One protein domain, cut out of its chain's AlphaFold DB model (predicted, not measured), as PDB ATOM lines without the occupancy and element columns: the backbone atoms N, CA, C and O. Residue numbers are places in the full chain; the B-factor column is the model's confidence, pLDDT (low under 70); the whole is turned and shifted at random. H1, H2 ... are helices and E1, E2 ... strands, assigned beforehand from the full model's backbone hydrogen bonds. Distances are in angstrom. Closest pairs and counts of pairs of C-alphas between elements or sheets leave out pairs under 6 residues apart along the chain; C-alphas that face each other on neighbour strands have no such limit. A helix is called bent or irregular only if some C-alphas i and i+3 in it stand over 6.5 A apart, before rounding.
ATOM      1  N   TRP A1097      29.101  24.894 -29.586       82.44
ATOM      2  CA  TRP A1097      28.288  25.345 -28.457       82.44
ATOM      3  C   TRP A1097      28.902  26.553 -27.745       82.44
ATOM      4  O   TRP A1097      29.960  26.445 -27.124       82.44
ATOM      5  N   ARG A1098      28.178  27.675 -27.710       80.75
ATOM      6  CA  ARG A1098      28.515  28.842 -26.879       80.75
ATOM      7  C   ARG A1098      27.678  28.855 -25.598       80.75
ATOM      8  O   ARG A1098      26.588  28.283 -25.538       80.75
ATOM      9  N   THR A1099      28.196  29.484 -24.542       82.25
ATOM     10  CA  THR A1099      27.520  29.556 -23.238       82.25
ATOM     11  C   THR A1099      27.591  30.945 -22.637       82.25
ATOM     12  O   THR A1099      28.679  31.518 -22.575       82.25
ATOM     13  N   ASP A1100      26.480  31.405 -22.078       83.25
ATOM     14  CA  ASP A1100      26.423  32.679 -21.363       83.25
ATOM     15  C   ASP A1100      26.903  32.536 -19.903       83.25
ATOM     16  O   ASP A1100      27.195  31.439 -19.409       83.25
ATOM     17  N   ALA A1101      26.987  33.658 -19.187       82.31
ATOM     18  CA  ALA A1101      27.347  33.676 -17.772       82.31
ATOM     19  C   ALA A1101      26.284  33.003 -16.876       82.31
ATOM     20  O   ALA A1101      25.093  32.960 -17.186       82.31
ATOM     21  N   TRP A1102      26.719  32.496 -15.720       84.94
ATOM     22  CA  TRP A1102      25.830  31.947 -14.687       84.94
ATOM     23  C   TRP A1102      25.103  33.066 -13.931       84.94
ATOM     24  O   TRP A1102      25.742  34.024 -13.493       84.94
ATOM     25  N   ASN A1103      23.794  32.926 -13.700       82.44
ATOM     26  CA  ASN A1103      23.048  33.889 -12.879       82.44
ATOM     27  C   ASN A1103      23.526  33.913 -11.402       82.44
ATOM     28  O   ASN A1103      24.059  32.915 -10.916       82.44
ATOM     29  N   PRO A1104      23.374  35.022 -10.648       85.00
ATOM     30  CA  PRO A1104      23.928  35.132  -9.292       85.00
ATOM     31  C   PRO A1104      23.257  34.195  -8.273       85.00
ATOM     32  O   PRO A1104      22.048  34.273  -8.063       85.00
ATOM     33  N   CYS A1105      24.056  33.373  -7.579       82.56
ATOM     34  CA  CYS A1105      23.583  32.329  -6.653       82.56
ATOM     35  C   CYS A1105      22.625  32.836  -5.557       82.56
ATOM     36  O   CYS A1105      21.667  32.155  -5.192       82.56
ATOM     37  N   GLU A1106      22.838  34.054  -5.052       80.50
ATOM     38  CA  GLU A1106      21.973  34.660  -4.031       80.50
ATOM     39  C   GLU A1106      20.525  34.886  -4.486       80.50
ATOM     40  O   GLU A1106      19.631  34.965  -3.643       80.50
ATOM     41  N   LYS A1107      20.308  34.998  -5.802       74.81
ATOM     42  CA  LYS A1107      19.005  35.216  -6.451       74.81
ATOM     43  C   LYS A1107      18.459  33.939  -7.116       74.81
ATOM     44  O   LYS A1107      17.393  33.980  -7.724       74.81
ATOM     45  N   SER A1108      19.186  32.824  -7.033       81.69
ATOM     46  CA  SER A1108      18.808  31.526  -7.601       81.69
ATOM     47  C   SER A1108      17.739  30.808  -6.767       81.69
ATOM     48  O   SER A1108      17.706  30.937  -5.544       81.69
ATOM     49  N   GLU A1109      16.903  29.982  -7.407       82.06
ATOM     50  CA  GLU A1109      15.885  29.189  -6.703       82.06
ATOM     51  C   GLU A1109      16.505  28.181  -5.724       82.06
ATOM     52  O   GLU A1109      17.296  27.313  -6.113       82.06
ATOM     53  N   CYS A1110      16.059  28.233  -4.470       84.56
ATOM     54  CA  CYS A1110      16.376  27.252  -3.439       84.56
ATOM     55  C   CYS A1110      15.698  25.898  -3.693       84.56
ATOM     56  O   CYS A1110      14.500  25.837  -3.999       84.56
ATOM     57  N   PHE A1111      16.447  24.804  -3.510       83.12
ATOM     58  CA  PHE A1111      15.947  23.431  -3.699       83.12
ATOM     59  C   PHE A1111      16.403  22.417  -2.637       83.12
ATOM     60  O   PHE A1111      15.864  21.310  -2.588       83.12
ATOM     61  N   ALA A1112      17.387  22.779  -1.812       78.75
ATOM     62  CA  ALA A1112      17.835  22.024  -0.648       78.75
ATOM     63  C   ALA A1112      18.343  22.998   0.429       78.75
ATOM     64  O   ALA A1112      18.477  24.200   0.179       78.75
ATOM     65  N   LEU A1113      18.626  22.489   1.632       78.62
ATOM     66  CA  LEU A1113      19.116  23.310   2.739       78.62
ATOM     67  C   LEU A1113      20.460  23.946   2.366       78.62
ATOM     68  O   LEU A1113      21.385  23.235   1.986       78.62
ATOM     69  N   ASN A1114      20.550  25.269   2.490       81.56
ATOM     70  CA  ASN A1114      21.695  26.089   2.084       81.56
ATOM     71  C   ASN A1114      22.086  25.980   0.591       81.56
ATOM     72  O   ASN A1114      23.188  26.399   0.239       81.56
ATOM     73  N   THR A1115      21.217  25.468  -0.297       80.75
ATOM     74  CA  THR A1115      21.576  25.204  -1.706       80.75
ATOM     75  C   THR A1115      20.525  25.700  -2.705       80.75
ATOM     76  O   THR A1115      19.337  25.359  -2.626       80.75
ATOM     77  N   ALA A1116      20.993  26.455  -3.703       83.38
ATOM     78  CA  ALA A1116      20.215  26.972  -4.826       83.38
ATOM     79  C   ALA A1116      20.764  26.483  -6.183       83.38
ATOM     80  O   ALA A1116      21.872  25.949  -6.257       83.38
ATOM     81  N   VAL A1117      19.989  26.644  -7.263       84.12
ATOM     82  CA  VAL A1117      20.398  26.251  -8.630       84.12
ATOM     83  C   VAL A1117      20.780  27.471  -9.468       84.12
ATOM     84  O   VAL A1117      19.915  28.259  -9.854       84.12
ATOM     85  N   GLN A1118      22.059  27.589  -9.828       84.69
ATOM     86  CA  GLN A1118      22.487  28.513 -10.879       84.69
ATOM     87  C   GLN A1118      22.169  27.945 -12.264       84.69
ATOM     88  O   GLN A1118      22.311  26.746 -12.525       84.69
ATOM     89  N   THR A1119      21.781  28.832 -13.171       79.75
ATOM     90  CA  THR A1119      21.415  28.531 -14.557       79.75
ATOM     91  C   THR A1119      22.154  29.464 -15.512       79.75
ATOM     92  O   THR A1119      22.342  30.641 -15.192       79.75
ATOM     93  N   ARG A1120      22.513  28.967 -16.695       80.00
ATOM     94  CA  ARG A1120      23.002  29.757 -17.833       80.00
ATOM     95  C   ARG A1120      22.388  29.260 -19.137       80.00
ATOM     96  O   ARG A1120      21.940  28.117 -19.221       80.00
ATOM     97  N   ASN A1121      22.409  30.109 -20.151       82.12
ATOM     98  CA  ASN A1121      21.985  29.767 -21.502       82.12
ATOM     99  C   ASN A1121      23.120  29.065 -22.283       82.12
ATOM    100  O   ASN A1121      24.304  29.247 -21.980       82.12
ATOM    101  N   VAL A1122      22.742  28.216 -23.243       89.19
ATOM    102  CA  VAL A1122      23.639  27.366 -24.044       89.19
ATOM    103  C   VAL A1122      23.075  27.268 -25.464       89.19
ATOM    104  O   VAL A1122      22.009  26.679 -25.669       89.19
ATOM    105  N   THR A1123      23.777  27.847 -26.434       82.56
ATOM    106  CA  THR A1123      23.321  28.026 -27.822       82.56
ATOM    107  C   THR A1123      24.253  27.329 -28.808       82.56
ATOM    108  O   THR A1123      25.461  27.261 -28.588       82.56
ATOM    109  N   CYS A1124      23.684  26.792 -29.888       82.25
ATOM    110  CA  CYS A1124      24.446  26.244 -31.006       82.25
ATOM    111  C   CYS A1124      24.718  27.361 -32.020       82.25
ATOM    112  O   CYS A1124      23.789  28.083 -32.391       82.25
ATOM    113  N   ILE A1125      25.972  27.534 -32.430       80.31
ATOM    114  CA  ILE A1125      26.417  28.629 -33.296       80.31
ATOM    115  C   ILE A1125      27.329  28.059 -34.388       80.31
ATOM    116  O   ILE A1125      28.331  27.412 -34.093       80.31
ATOM    117  N   ALA A1126      26.986  28.288 -35.655       74.19
ATOM    118  CA  ALA A1126      27.821  27.886 -36.787       74.19
ATOM    119  C   ALA A1126      29.088  28.761 -36.897       74.19
ATOM    120  O   ALA A1126      29.156  29.842 -36.311       74.19
ATOM    121  N   SER A1127      30.093  28.332 -37.671       64.19
ATOM    122  CA  SER A1127      31.380  29.045 -37.798       64.19
ATOM    123  C   SER A1127      31.257  30.475 -38.357       64.19
ATOM    124  O   SER A1127      32.120  31.313 -38.109       64.19
ATOM    125  N   ASN A1128      30.137  30.807 -39.008       72.75
ATOM    126  CA  ASN A1128      29.770  32.167 -39.424       72.75
ATOM    127  C   ASN A1128      29.236  33.079 -38.287       72.75
ATOM    128  O   ASN A1128      28.876  34.224 -38.544       72.75
ATOM    129  N   GLY A1129      29.110  32.578 -37.053       68.12
ATOM    130  CA  GLY A1129      28.568  33.311 -35.905       68.12
ATOM    131  C   GLY A1129      27.037  33.325 -35.775       68.12
ATOM    132  O   GLY A1129      26.533  33.865 -34.790       68.12
ATOM    133  N   SER A1130      26.288  32.723 -36.705       76.44
ATOM    134  CA  SER A1130      24.820  32.629 -36.625       76.44
ATOM    135  C   SER A1130      24.355  31.481 -35.722       76.44
ATOM    136  O   SER A1130      24.949  30.400 -35.721       76.44
ATOM    137  N   THR A1131      23.279  31.694 -34.961       75.00
ATOM    138  CA  THR A1131      22.634  30.634 -34.168       75.00
ATOM    139  C   THR A1131      21.868  29.670 -35.071       75.00
ATOM    140  O   THR A1131      20.958  30.101 -35.780       75.00
ATOM    141  N   VAL A1132      22.193  28.379 -35.000       78.94
ATOM    142  CA  VAL A1132      21.537  27.300 -35.768       78.94
ATOM    143  C   VAL A1132      20.773  26.350 -34.832       78.94
ATOM    144  O   VAL A1132      20.685  26.612 -33.624       78.94
ATOM    145  N   ALA A1133      20.149  25.284 -35.349       68.81
ATOM    146  CA  ALA A1133      19.327  24.410 -34.515       68.81
ATOM    147  C   ALA A1133      20.192  23.642 -33.500       68.81
ATOM    148  O   ALA A1133      21.360  23.339 -33.740       68.81
ATOM    149  N   GLN A1134      19.621  23.296 -32.340       64.50
ATOM    150  CA  GLN A1134      20.372  22.584 -31.295       64.50
ATOM    151  C   GLN A1134      20.810  21.168 -31.704       64.50
ATOM    152  O   GLN A1134      21.708  20.625 -31.065       64.50
ATOM    153  N   ASP A1135      20.214  20.615 -32.760       62.25
ATOM    154  CA  ASP A1135      20.536  19.302 -33.319       62.25
ATOM    155  C   ASP A1135      21.648  19.360 -34.393       62.25
ATOM    156  O   ASP A1135      22.206  18.322 -34.745       62.25
ATOM    157  N   ASP A1136      22.014  20.560 -34.876       62.84
ATOM    158  CA  ASP A1136      23.138  20.767 -35.808       62.84
ATOM    159  C   ASP A1136      24.502  20.764 -35.084       62.84
ATOM    160  O   ASP A1136      25.539  20.487 -35.690       62.84
ATOM    161  N   CYS A1137      24.512  21.049 -33.776       69.06
ATOM    162  CA  CYS A1137      25.683  20.883 -32.913       69.06
ATOM    163  C   CYS A1137      25.737  19.473 -32.317       69.06
ATOM    164  O   CYS A1137      24.726  18.890 -31.924       69.06
ATOM    165  N   LEU A1138      26.949  18.948 -32.128       68.31
ATOM    166  CA  LEU A1138      27.155  17.621 -31.544       68.31
ATOM    167  C   LEU A1138      26.636  17.565 -30.097       68.31
ATOM    168  O   LEU A1138      27.165  18.230 -29.205       68.31
ATOM    169  N   ALA A1139      25.613  16.746 -29.837       60.62
ATOM    170  CA  ALA A1139      24.966  16.673 -28.524       60.62
ATOM    171  C   ALA A1139      25.930  16.279 -27.382       60.62
ATOM    172  O   ALA A1139      25.803  16.795 -26.271       60.62
ATOM    173  N   ASP A1140      26.924  15.428 -27.663       60.00
ATOM    174  CA  ASP A1140      27.935  14.984 -26.689       60.00
ATOM    175  C   ASP A1140      28.890  16.109 -26.230       60.00
ATOM    176  O   ASP A1140      29.455  16.012 -25.140       60.00
ATOM    177  N   SER A1141      29.059  17.191 -27.007       68.56
ATOM    178  CA  SER A1141      29.877  18.351 -26.609       68.56
ATOM    179  C   SER A1141      29.076  19.466 -25.926       68.56
ATOM    180  O   SER A1141      29.660  20.476 -25.528       68.56
ATOM    181  N   ARG A1142      27.756  19.298 -25.734       81.44
ATOM    182  CA  ARG A1142      26.869  20.326 -25.169       81.44
ATOM    183  C   ARG A1142      27.239  20.684 -23.718       81.44
ATOM    184  O   ARG A1142      27.093  19.852 -22.817       81.44
ATOM    185  N   PRO A1143      27.638  21.938 -23.428       77.25
ATOM    186  CA  PRO A1143      27.956  22.367 -22.072       77.25
ATOM    187  C   PRO A1143      26.735  22.357 -21.141       77.25
ATOM    188  O   PRO A1143      25.600  22.584 -21.557       77.25
ATOM    189  N   ARG A1144      26.974  22.167 -19.836       76.12
ATOM    190  CA  ARG A1144      25.910  22.185 -18.813       76.12
ATOM    191  C   ARG A1144      25.253  23.563 -18.702       76.12
ATOM    192  O   ARG A1144      25.961  24.562 -18.568       76.12
ATOM    193  N   ASP A1145      23.923  23.577 -18.657       83.94
ATOM    194  CA  ASP A1145      23.044  24.742 -18.468       83.94
ATOM    195  C   ASP A1145      22.717  25.027 -16.987       83.94
ATOM    196  O   ASP A1145      22.282  26.124 -16.642       83.94
ATOM    197  N   LYS A1146      22.917  24.043 -16.095       82.69
ATOM    198  CA  LYS A1146      22.540  24.084 -14.669       82.69
ATOM    199  C   LYS A1146      23.680  23.618 -13.756       82.69
ATOM    200  O   LYS A1146      24.376  22.652 -14.082       82.69
ATOM    201  N   ARG A1147      23.859  24.273 -12.601       83.00
ATOM    202  CA  ARG A1147      24.779  23.849 -11.525       83.00
ATOM    203  C   ARG A1147      24.246  24.199 -10.134       83.00
ATOM    204  O   ARG A1147      23.543  25.190  -9.964       83.00
ATOM    205  N   ASP A1148      24.631  23.404  -9.145       85.31
ATOM    206  CA  ASP A1148      24.302  23.637  -7.736       85.31
ATOM    207  C   ASP A1148      25.219  24.734  -7.154       85.31
ATOM    208  O   ASP A1148      26.386  24.833  -7.540       85.31
ATOM    209  N   CYS A1149      24.716  25.561  -6.233       83.56
ATOM    210  CA  CYS A1149      25.487  26.612  -5.561       83.56
ATOM    211  C   CYS A1149      25.048  26.793  -4.095       83.56
ATOM    212  O   CYS A1149      23.901  26.509  -3.745       83.56
ATOM    213  N   VAL A1150      25.948  27.275  -3.231       82.12
ATOM    214  CA  VAL A1150      25.661  27.472  -1.800       82.12
ATOM    215  C   VAL A1150      24.997  28.832  -1.573       82.12
ATOM    216  O   VAL A1150      25.590  29.874  -1.843       82.12
ATOM    217  N   ASN A1151      23.773  28.824  -1.048       84.69
ATOM    218  CA  ASN A1151      23.006  30.009  -0.675       84.69
ATOM    219  C   ASN A1151      22.350  29.778   0.696       84.69
ATOM    220  O   ASN A1151      21.311  29.127   0.810       84.69
ATOM    221  N   TYR A1152      22.938  30.347   1.748       81.50
ATOM    222  CA  TYR A1152      22.491  30.186   3.141       81.50
ATOM    223  C   TYR A1152      21.099  30.779   3.443       81.50
ATOM    224  O   TYR A1152      20.547  30.543   4.515       81.50
ATOM    225  N   LYS A1153      20.489  31.520   2.505       79.12
ATOM    226  CA  LYS A1153      19.090  31.975   2.617       79.12
ATOM    227  C   LYS A1153      18.100  30.819   2.362       79.12
ATOM    228  O   LYS A1153      16.935  30.915   2.747       79.12
ATOM    229  N   CYS A1154      18.555  29.706   1.777       83.44
ATOM    230  CA  CYS A1154      17.758  28.516   1.464       83.44
ATOM    231  C   CYS A1154      17.438  27.654   2.696       83.44
ATOM    232  O   CYS A1154      18.030  26.598   2.917       83.44
ATOM    233  N   LYS A1155      16.449  28.088   3.480       86.00
ATOM    234  CA  LYS A1155      15.839  27.324   4.582       86.00
ATOM    235  C   LYS A1155      14.453  26.799   4.202       86.00
ATOM    236  O   LYS A1155      13.817  27.334   3.299       86.00
ATOM    237  N   ALA A1156      13.976  25.757   4.876       85.31
ATOM    238  CA  ALA A1156      12.593  25.305   4.723       85.31
ATOM    239  C   ALA A1156      11.635  26.267   5.450       85.31
ATOM    240  O   ALA A1156      11.988  26.815   6.494       85.31
ATOM    241  N   VAL A1157      10.439  26.486   4.899       87.06
ATOM    242  CA  VAL A1157       9.395  27.349   5.471       87.06
ATOM    243  C   VAL A1157       7.995  26.790   5.214       87.06
ATOM    244  O   VAL A1157       7.719  26.181   4.177       87.06
ATOM    245  N   TRP A1158       7.081  27.031   6.152       88.69
ATOM    246  CA  TRP A1158       5.654  26.805   5.940       88.69
ATOM    247  C   TRP A1158       5.049  27.942   5.109       88.69
ATOM    248  O   TRP A1158       5.237  29.115   5.420       88.69
ATOM    249  N   THR A1159       4.274  27.593   4.083       84.44
ATOM    250  CA  THR A1159       3.480  28.534   3.279       84.44
ATOM    251  C   THR A1159       2.013  28.119   3.276       84.44
ATOM    252  O   THR A1159       1.682  26.936   3.154       84.44
ATOM    253  N   THR A1160       1.120  29.093   3.434       86.75
ATOM    254  CA  THR A1160      -0.334  28.903   3.452       86.75
ATOM    255  C   THR A1160      -0.951  29.381   2.145       86.75
ATOM    256  O   THR A1160      -0.708  30.510   1.728       86.75
ATOM    257  N   GLY A1161      -1.783  28.547   1.524       79.56
ATOM    258  CA  GLY A1161      -2.714  28.976   0.482       79.56
ATOM    259  C   GLY A1161      -3.927  29.728   1.054       79.56
ATOM    260  O   GLY A1161      -4.024  29.900   2.275       79.56
ATOM    261  N   PRO A1162      -4.865  30.150   0.187       82.56
ATOM    262  CA  PRO A1162      -6.122  30.759   0.613       82.56
ATOM    263  C   PRO A1162      -6.982  29.783   1.429       82.56
ATOM    264  O   PRO A1162      -6.840  28.559   1.326       82.56
ATOM    265  N   TRP A1163      -7.881  30.345   2.238       85.69
ATOM    266  CA  TRP A1163      -8.966  29.606   2.884       85.69
ATOM    267  C   TRP A1163     -10.026  29.187   1.860       85.69
ATOM    268  O   TRP A1163     -10.275  29.904   0.895       85.69
ATOM    269  N   SER A1164     -10.655  28.035   2.091       81.31
ATOM    270  CA  SER A1164     -11.881  27.632   1.406       81.31
ATOM    271  C   SER A1164     -13.064  28.520   1.795       81.31
ATOM    272  O   SER A1164     -13.040  29.206   2.820       81.31
ATOM    273  N   GLU A1165     -14.142  28.399   1.028       79.56
ATOM    274  CA  GLU A1165     -15.490  28.766   1.466       79.56
ATOM    275  C   GLU A1165     -15.917  27.936   2.695       79.56
ATOM    276  O   GLU A1165     -15.241  26.968   3.086       79.56
ATOM    277  N   CYS A1166     -17.004  28.348   3.349       82.38
ATOM    278  CA  CYS A1166     -17.476  27.729   4.582       82.38
ATOM    279  C   CYS A1166     -18.195  26.396   4.306       82.38
ATOM    280  O   CYS A1166     -18.965  26.277   3.358       82.38
ATOM    281  N   THR A1167     -17.980  25.368   5.136       77.25
ATOM    282  CA  THR A1167     -18.603  24.040   4.924       77.25
ATOM    283  C   THR A1167     -20.114  23.979   5.167       77.25
ATOM    284  O   THR A1167     -20.705  22.922   4.949       77.25
ATOM    285  N   VAL A1168     -20.743  25.055   5.649       69.38
ATOM    286  CA  VAL A1168     -22.201  25.161   5.805       69.38
ATOM    287  C   VAL A1168     -22.658  26.522   5.294       69.38
ATOM    288  O   VAL A1168     -22.066  27.532   5.654       69.38
ATOM    289  N   SER A1169     -23.738  26.544   4.517       65.44
ATOM    290  CA  SER A1169     -24.426  27.763   4.061       65.44
ATOM    291  C   SER A1169     -25.553  28.210   5.009       65.44
ATOM    292  O   SER A1169     -26.366  29.074   4.687       65.44
ATOM    293  N   CYS A1170     -25.674  27.532   6.154       63.12
ATOM    294  CA  CYS A1170     -26.887  27.452   6.960       63.12
ATOM    295  C   CYS A1170     -26.536  27.005   8.388       63.12
ATOM    296  O   CYS A1170     -26.334  25.816   8.641       63.12
ATOM    297  N   GLY A1171     -26.476  27.953   9.322       60.44
ATOM    298  CA  GLY A1171     -26.331  27.705  10.754       60.44
ATOM    299  C   GLY A1171     -24.931  27.946  11.329       60.44
ATOM    300  O   GLY A1171     -23.969  28.289  10.641       60.44
ATOM    301  N   ARG A1172     -24.832  27.764  12.651       65.06
ATOM    302  CA  ARG A1172     -23.571  27.870  13.399       65.06
ATOM    303  C   ARG A1172     -22.747  26.584  13.291       65.06
ATOM    304  O   ARG A1172     -23.320  25.505  13.147       65.06
ATOM    305  N   ASN A1173     -21.426  26.701  13.457       70.06
ATOM    306  CA  ASN A1173     -20.414  25.631  13.326       70.06
ATOM    307  C   ASN A1173     -19.988  25.265  11.888       70.06
ATOM    308  O   ASN A1173     -19.720  24.100  11.588       70.06
ATOM    309  N   GLY A1174     -19.862  26.253  11.001       71.00
ATOM    310  CA  GLY A1174     -19.107  26.078   9.763       71.00
ATOM    311  C   GLY A1174     -17.595  26.017  10.006       71.00
ATOM    312  O   GLY A1174     -17.086  26.516  11.013       71.00
ATOM    313  N   ILE A1175     -16.851  25.403   9.083       74.75
ATOM    314  CA  ILE A1175     -15.384  25.332   9.127       74.75
ATOM    315  C   ILE A1175     -14.831  25.678   7.744       74.75
ATOM    316  O   ILE A1175     -15.251  25.099   6.747       74.75
ATOM    317  N   ARG A1176     -13.832  26.561   7.679       78.00
ATOM    318  CA  ARG A1176     -13.016  26.797   6.481       78.00
ATOM    319  C   ARG A1176     -11.629  26.187   6.646       78.00
ATOM    320  O   ARG A1176     -11.094  26.095   7.751       78.00
ATOM    321  N   SER A1177     -11.051  25.708   5.548       78.25
ATOM    322  CA  SER A1177      -9.766  24.991   5.534       78.25
ATOM    323  C   SER A1177      -8.826  25.582   4.488       78.25
ATOM    324  O   SER A1177      -9.271  25.933   3.401       78.25
ATOM    325  N   ARG A1178      -7.524  25.680   4.780       76.75
ATOM    326  CA  ARG A1178      -6.513  26.164   3.820       76.75
ATOM    327  C   ARG A1178      -5.410  25.148   3.585       76.75
ATOM    328  O   ARG A1178      -5.020  24.410   4.485       76.75
ATOM    329  N   LEU A1179      -4.867  25.134   2.371       69.75
ATOM    330  CA  LEU A1179      -3.738  24.271   2.025       69.75
ATOM    331  C   LEU A1179      -2.451  24.781   2.686       69.75
ATOM    332  O   LEU A1179      -2.091  25.944   2.527       69.75
ATOM    333  N   LEU A1180      -1.730  23.899   3.378       82.81
ATOM    334  CA  LEU A1180      -0.432  24.193   3.984       82.81
ATOM    335  C   LEU A1180       0.674  23.414   3.260       82.81
ATOM    336  O   LEU A1180       0.578  22.194   3.125       82.81
ATOM    337  N   LYS A1181       1.725  24.105   2.810       82.38
ATOM    338  CA  LYS A1181       2.837  23.534   2.034       82.38
ATOM    339  C   LYS A1181       4.176  23.838   2.712       82.38
ATOM    340  O   LYS A1181       4.484  24.998   2.974       82.38
ATOM    341  N   CYS A1182       4.978  22.807   2.973       84.94
ATOM    342  CA  CYS A1182       6.383  22.970   3.357       84.94
ATOM    343  C   CYS A1182       7.222  23.150   2.088       84.94
ATOM    344  O   CYS A1182       7.276  22.233   1.265       84.94
ATOM    345  N   VAL A1183       7.857  24.309   1.914       88.12
ATOM    346  CA  VAL A1183       8.628  24.667   0.709       88.12
ATOM    347  C   VAL A1183       9.986  25.263   1.066       88.12
ATOM    348  O   VAL A1183      10.214  25.663   2.207       88.12
ATOM    349  N   TRP A1184      10.907  25.317   0.107       86.38
ATOM    350  CA  TRP A1184      12.164  26.047   0.280       86.38
ATOM    351  C   TRP A1184      11.935  27.552   0.130       86.38
ATOM    352  O   TRP A1184      11.240  27.997  -0.776       86.38
ATOM    353  N   TYR A1185      12.521  28.344   1.026       81.00
ATOM    354  CA  TYR A1185      12.396  29.799   1.046       81.00
ATOM    355  C   TYR A1185      12.752  30.412  -0.318       81.00
ATOM    356  O   TYR A1185      13.760  30.054  -0.921       81.00
ATOM    357  N   GLY A1186      11.904  31.316  -0.815       73.75
ATOM    358  CA  GLY A1186      12.047  31.904  -2.150       73.75
ATOM    359  C   GLY A1186      11.626  31.000  -3.319       73.75
ATOM    360  O   GLY A1186      11.767  31.418  -4.464       73.75
ATOM    361  N   SER A1187      11.097  29.792  -3.082       74.00
ATOM    362  CA  SER A1187      10.573  28.918  -4.138       74.00
ATOM    363  C   SER A1187       9.260  28.227  -3.749       74.00
ATOM    364  O   SER A1187       8.854  28.177  -2.590       74.00
ATOM    365  N   SER A1188       8.570  27.668  -4.744       70.62
ATOM    366  CA  SER A1188       7.393  26.808  -4.550       70.62
ATOM    367  C   SER A1188       7.755  25.322  -4.396       70.62
ATOM    368  O   SER A1188       6.864  24.472  -4.306       70.62
ATOM    369  N   ARG A1189       9.055  24.983  -4.384       77.25
ATOM    370  CA  ARG A1189       9.548  23.597  -4.398       77.25
ATOM    371  C   ARG A1189       9.367  22.950  -3.019       77.25
ATOM    372  O   ARG A1189       9.788  23.549  -2.029       77.25
ATOM    373  N   PRO A1190       8.797  21.734  -2.919       79.81
ATOM    374  CA  PRO A1190       8.507  21.112  -1.632       79.81
ATOM    375  C   PRO A1190       9.787  20.759  -0.861       79.81
ATOM    376  O   PRO A1190      10.675  20.091  -1.388       79.81
ATOM    377  N   ALA A1191       9.847  21.154   0.412       81.75
ATOM    378  CA  ALA A1191      10.955  20.851   1.324       81.75
ATOM    379  C   ALA A1191      10.706  19.600   2.198       81.75
ATOM    380  O   ALA A1191      11.509  19.260   3.066       81.75
ATOM    381  N   GLY A1192       9.604  18.880   1.957       77.81
ATOM    382  CA  GLY A1192       9.307  17.591   2.590       77.81
ATOM    383  C   GLY A1192       9.240  17.677   4.118       77.81
ATOM    384  O   GLY A1192       8.513  18.497   4.672       77.81
ATOM    385  N   ASN A1193      10.016  16.834   4.802       79.25
ATOM    386  CA  ASN A1193      10.047  16.779   6.267       79.25
ATOM    387  C   ASN A1193      10.818  17.941   6.923       79.25
ATOM    388  O   ASN A1193      10.811  18.044   8.148       79.25
ATOM    389  N   MET A1194      11.463  18.828   6.158       80.00
ATOM    390  CA  MET A1194      12.348  19.866   6.709       80.00
ATOM    391  C   MET A1194      11.616  20.976   7.485       80.00
ATOM    392  O   MET A1194      12.259  21.711   8.225       80.00
ATOM    393  N   CYS A1195      10.285  21.077   7.375       82.62
ATOM    394  CA  CYS A1195       9.467  21.950   8.229       82.62
ATOM    395  C   CYS A1195       8.884  21.237   9.465       82.62
ATOM    396  O   CYS A1195       8.090  21.837  10.183       82.62
ATOM    397  N   ARG A1196       9.218  19.962   9.727       79.25
ATOM    398  CA  ARG A1196       8.622  19.176  10.833       79.25
ATOM    399  C   ARG A1196       8.933  19.749  12.223       79.25
ATOM    400  O   ARG A1196       8.146  19.540  13.137       79.25
ATOM    401  N   SER A1197      10.053  20.456  12.363       75.44
ATOM    402  CA  SER A1197      10.485  21.164  13.576       75.44
ATOM    403  C   SER A1197      10.141  22.662  13.575       75.44
ATOM    404  O   SER A1197      10.600  23.381  14.455       75.44
ATOM    405  N   LEU A1198       9.377  23.146  12.590       80.31
ATOM    406  CA  LEU A1198       8.916  24.533  12.511       80.31
ATOM    407  C   LEU A1198       7.437  24.608  12.891       80.31
ATOM    408  O   LEU A1198       6.645  23.783  12.424       80.31
ATOM    409  N   ASP A1199       7.063  25.620  13.674       80.75
ATOM    410  CA  ASP A1199       5.692  25.817  14.150       80.75
ATOM    411  C   ASP A1199       4.689  25.818  12.997       80.75
ATOM    412  O   ASP A1199       4.807  26.577  12.032       80.75
ATOM    413  N   ARG A1200       3.710  24.915  13.078       79.19
ATOM    414  CA  ARG A1200       2.793  24.611  11.979       79.19
ATOM    415  C   ARG A1200       1.607  25.589  11.985       79.19
ATOM    416  O   ARG A1200       0.785  25.502  12.897       79.19
ATOM    417  N   PRO A1201       1.433  26.454  10.965       83.38
ATOM    418  CA  PRO A1201       0.310  27.390  10.916       83.38
ATOM    419  C   PRO A1201      -1.054  26.676  10.903       83.38
ATOM    420  O   PRO A1201      -1.165  25.590  10.322       83.38
ATOM    421  N   PRO A1202      -2.115  27.283  11.475       78.31
ATOM    422  CA  PRO A1202      -3.432  26.661  11.546       78.31
ATOM    423  C   PRO A1202      -4.013  26.412  10.149       78.31
ATOM    424  O   PRO A1202      -3.957  27.273   9.266       78.31
ATOM    425  N   VAL A1203      -4.552  25.203   9.971       81.00
ATOM    426  CA  VAL A1203      -5.007  24.624   8.688       81.00
ATOM    427  C   VAL A1203      -6.539  24.638   8.566       81.00
ATOM    428  O   VAL A1203      -7.073  24.534   7.463       81.00
ATOM    429  N   LYS A1204      -7.241  24.786   9.696       80.94
ATOM    430  CA  LYS A1204      -8.701  24.891   9.827       80.94
ATOM    431  C   LYS A1204      -9.050  26.055  10.752       80.94
ATOM    432  O   LYS A1204      -8.292  26.324  11.680       80.94
ATOM    433  N   GLU A1205     -10.180  26.698  10.499       81.44
ATOM    434  CA  GLU A1205     -10.713  27.828  11.265       81.44
ATOM    435  C   GLU A1205     -12.248  27.806  11.188       81.44
ATOM    436  O   GLU A1205     -12.805  27.369  10.179       81.44
ATOM    437  N   SER A1206     -12.940  28.234  12.243       78.19
ATOM    438  CA  SER A1206     -14.410  28.277  12.267       78.19
ATOM    439  C   SER A1206     -14.963  29.429  11.418       78.19
ATOM    440  O   SER A1206     -14.350  30.490  11.319       78.19
ATOM    441  N   CYS A1207     -16.142  29.235  10.832       76.12
ATOM    442  CA  CYS A1207     -16.908  30.248  10.100       76.12
ATOM    443  C   CYS A1207     -18.416  30.072  10.361       76.12
ATOM    444  O   CYS A1207     -18.847  29.046  10.889       76.12
ATOM    445  N   GLU A1208     -19.222  31.088  10.049       70.50
ATOM    446  CA  GLU A1208     -20.643  31.129  10.412       70.50
ATOM    447  C   GLU A1208     -21.469  31.786   9.294       70.50
ATOM    448  O   GLU A1208     -21.138  32.890   8.869       70.50
ATOM    449  N   GLU A1209     -22.532  31.120   8.824       61.19
ATOM    450  CA  GLU A1209     -23.412  31.598   7.741       61.19
ATOM    451  C   GLU A1209     -24.894  31.424   8.120       61.19
ATOM    452  O   GLU A1209     -25.301  30.442   8.737       61.19
ATOM    453  N   THR A1210     -25.728  32.419   7.819       53.50
ATOM    454  CA  THR A1210     -26.888  32.746   8.675       53.50
ATOM    455  C   THR A1210     -28.254  32.183   8.242       53.50
ATOM    456  O   THR A1210     -29.280  32.648   8.742       53.50
ATOM    457  N   ALA A1211     -28.317  31.201   7.334       56.72
ATOM    458  CA  ALA A1211     -29.585  30.636   6.835       56.72
ATOM    459  C   ALA A1211     -30.168  29.476   7.693       56.72
ATOM    460  O   ALA A1211     -29.554  29.019   8.658       56.72
TER     461      ALA A1211
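Overview. This is residues 1097 to 1211 of the 1255 residues of the protein "ADAMTS-like protein 1" of Hypsibius dujardini (UniProt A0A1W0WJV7). Two slender arms of antiparallel strands meet near their ends in a wide V, with little more than a narrow ribbon in each. The first arm has the sheet E2-E3-E5 near the junction and the pair E1-E4 farther out, where E3 runs on into E4 and the loop of residues 1126 to 1145 folds back toward E5; the second is the sheet E6-E7-E8, with the one short helix H1 on it near the junction. The printed part has 115 residues, with one named helix and eight named strands in the order E1 E2 E3 E4 E5 E6 E7 H1 E8; it is mostly strand, with under half of the residues, 55, in named elements. The whole is extended, with a radius of gyration of the C-alphas of 23.3 A and spans of 75, 32 and 20 A.

Arrangement. E1, residues 1097 to 1099, is the antiparallel neighbour of E4, residues 1122 to 1125, with N 1098 and O 1123 at 2.9 A. E2, residues 1109 to 1112, forms a hairpin with E3, residues 1115 to 1119; N 1117 and O 1109 are 3.0 A apart. E3 runs on into E4 across a break of 2 residues, at 17 degrees. E5, residues 1146 to 1150, is antiparallel to E3, with N 1118 and O 1147 at 2.8 A. E6, residues 1156 to 1163, forms a hairpin with E7, residues 1170 to 1184; N 1159 and O 1181 are 2.8 A apart. Between the arms, the closest C-alphas of E2 and E7 are those of Cys 1110 and Trp 1184, 5.7 A. H1, residues 1192 to 1195, is on the sheet of E6 and E7 at a height of 7.1 A, only just over none of its strands: 2 of its C-alphas fall on E6 and 2 on E7. H1 is irregular, C-alphas 1192 and 1195 being 7.1 A apart; it is too short for an O i to N i+4 pair, and its one O i to N i+3 pair is not within range. E8, residues 1204 to 1210, is antiparallel to E7, with N 1176 and O 1205 at 2.8 A. The pairing of E7 is staggered: residues 1170 to 1177 pair with E8 and 1178 to 1184 with E6. E6 and E8 are only just apart, at 8.4 A.

Along the chain. E1 begins at C-alpha 1097, (28.288, 25.345, -28.457). E3 is 13.3 A long and E5 13.7 A. E6 is 22.1 A long and begins at C-alpha 1156, (12.593, 25.305, 4.723). E7, 39.6 A, bends by 64 degrees at residue 1173. E8, 19.8 A, ends at C-alpha 1210, (-26.888, 32.746, 8.675).

Size, cuts and confidence. The two C-alphas farthest apart are those of Ser 1127 and Ala 1211, 75.6 A. The printed part has no cut, and its long link is E4 to E5, 20 residues. The mean pLDDT of the printed part is 77.8; 20 residues are under 70, among them 1133 to 1141, 1168 to 1172 and 1209 to 1211.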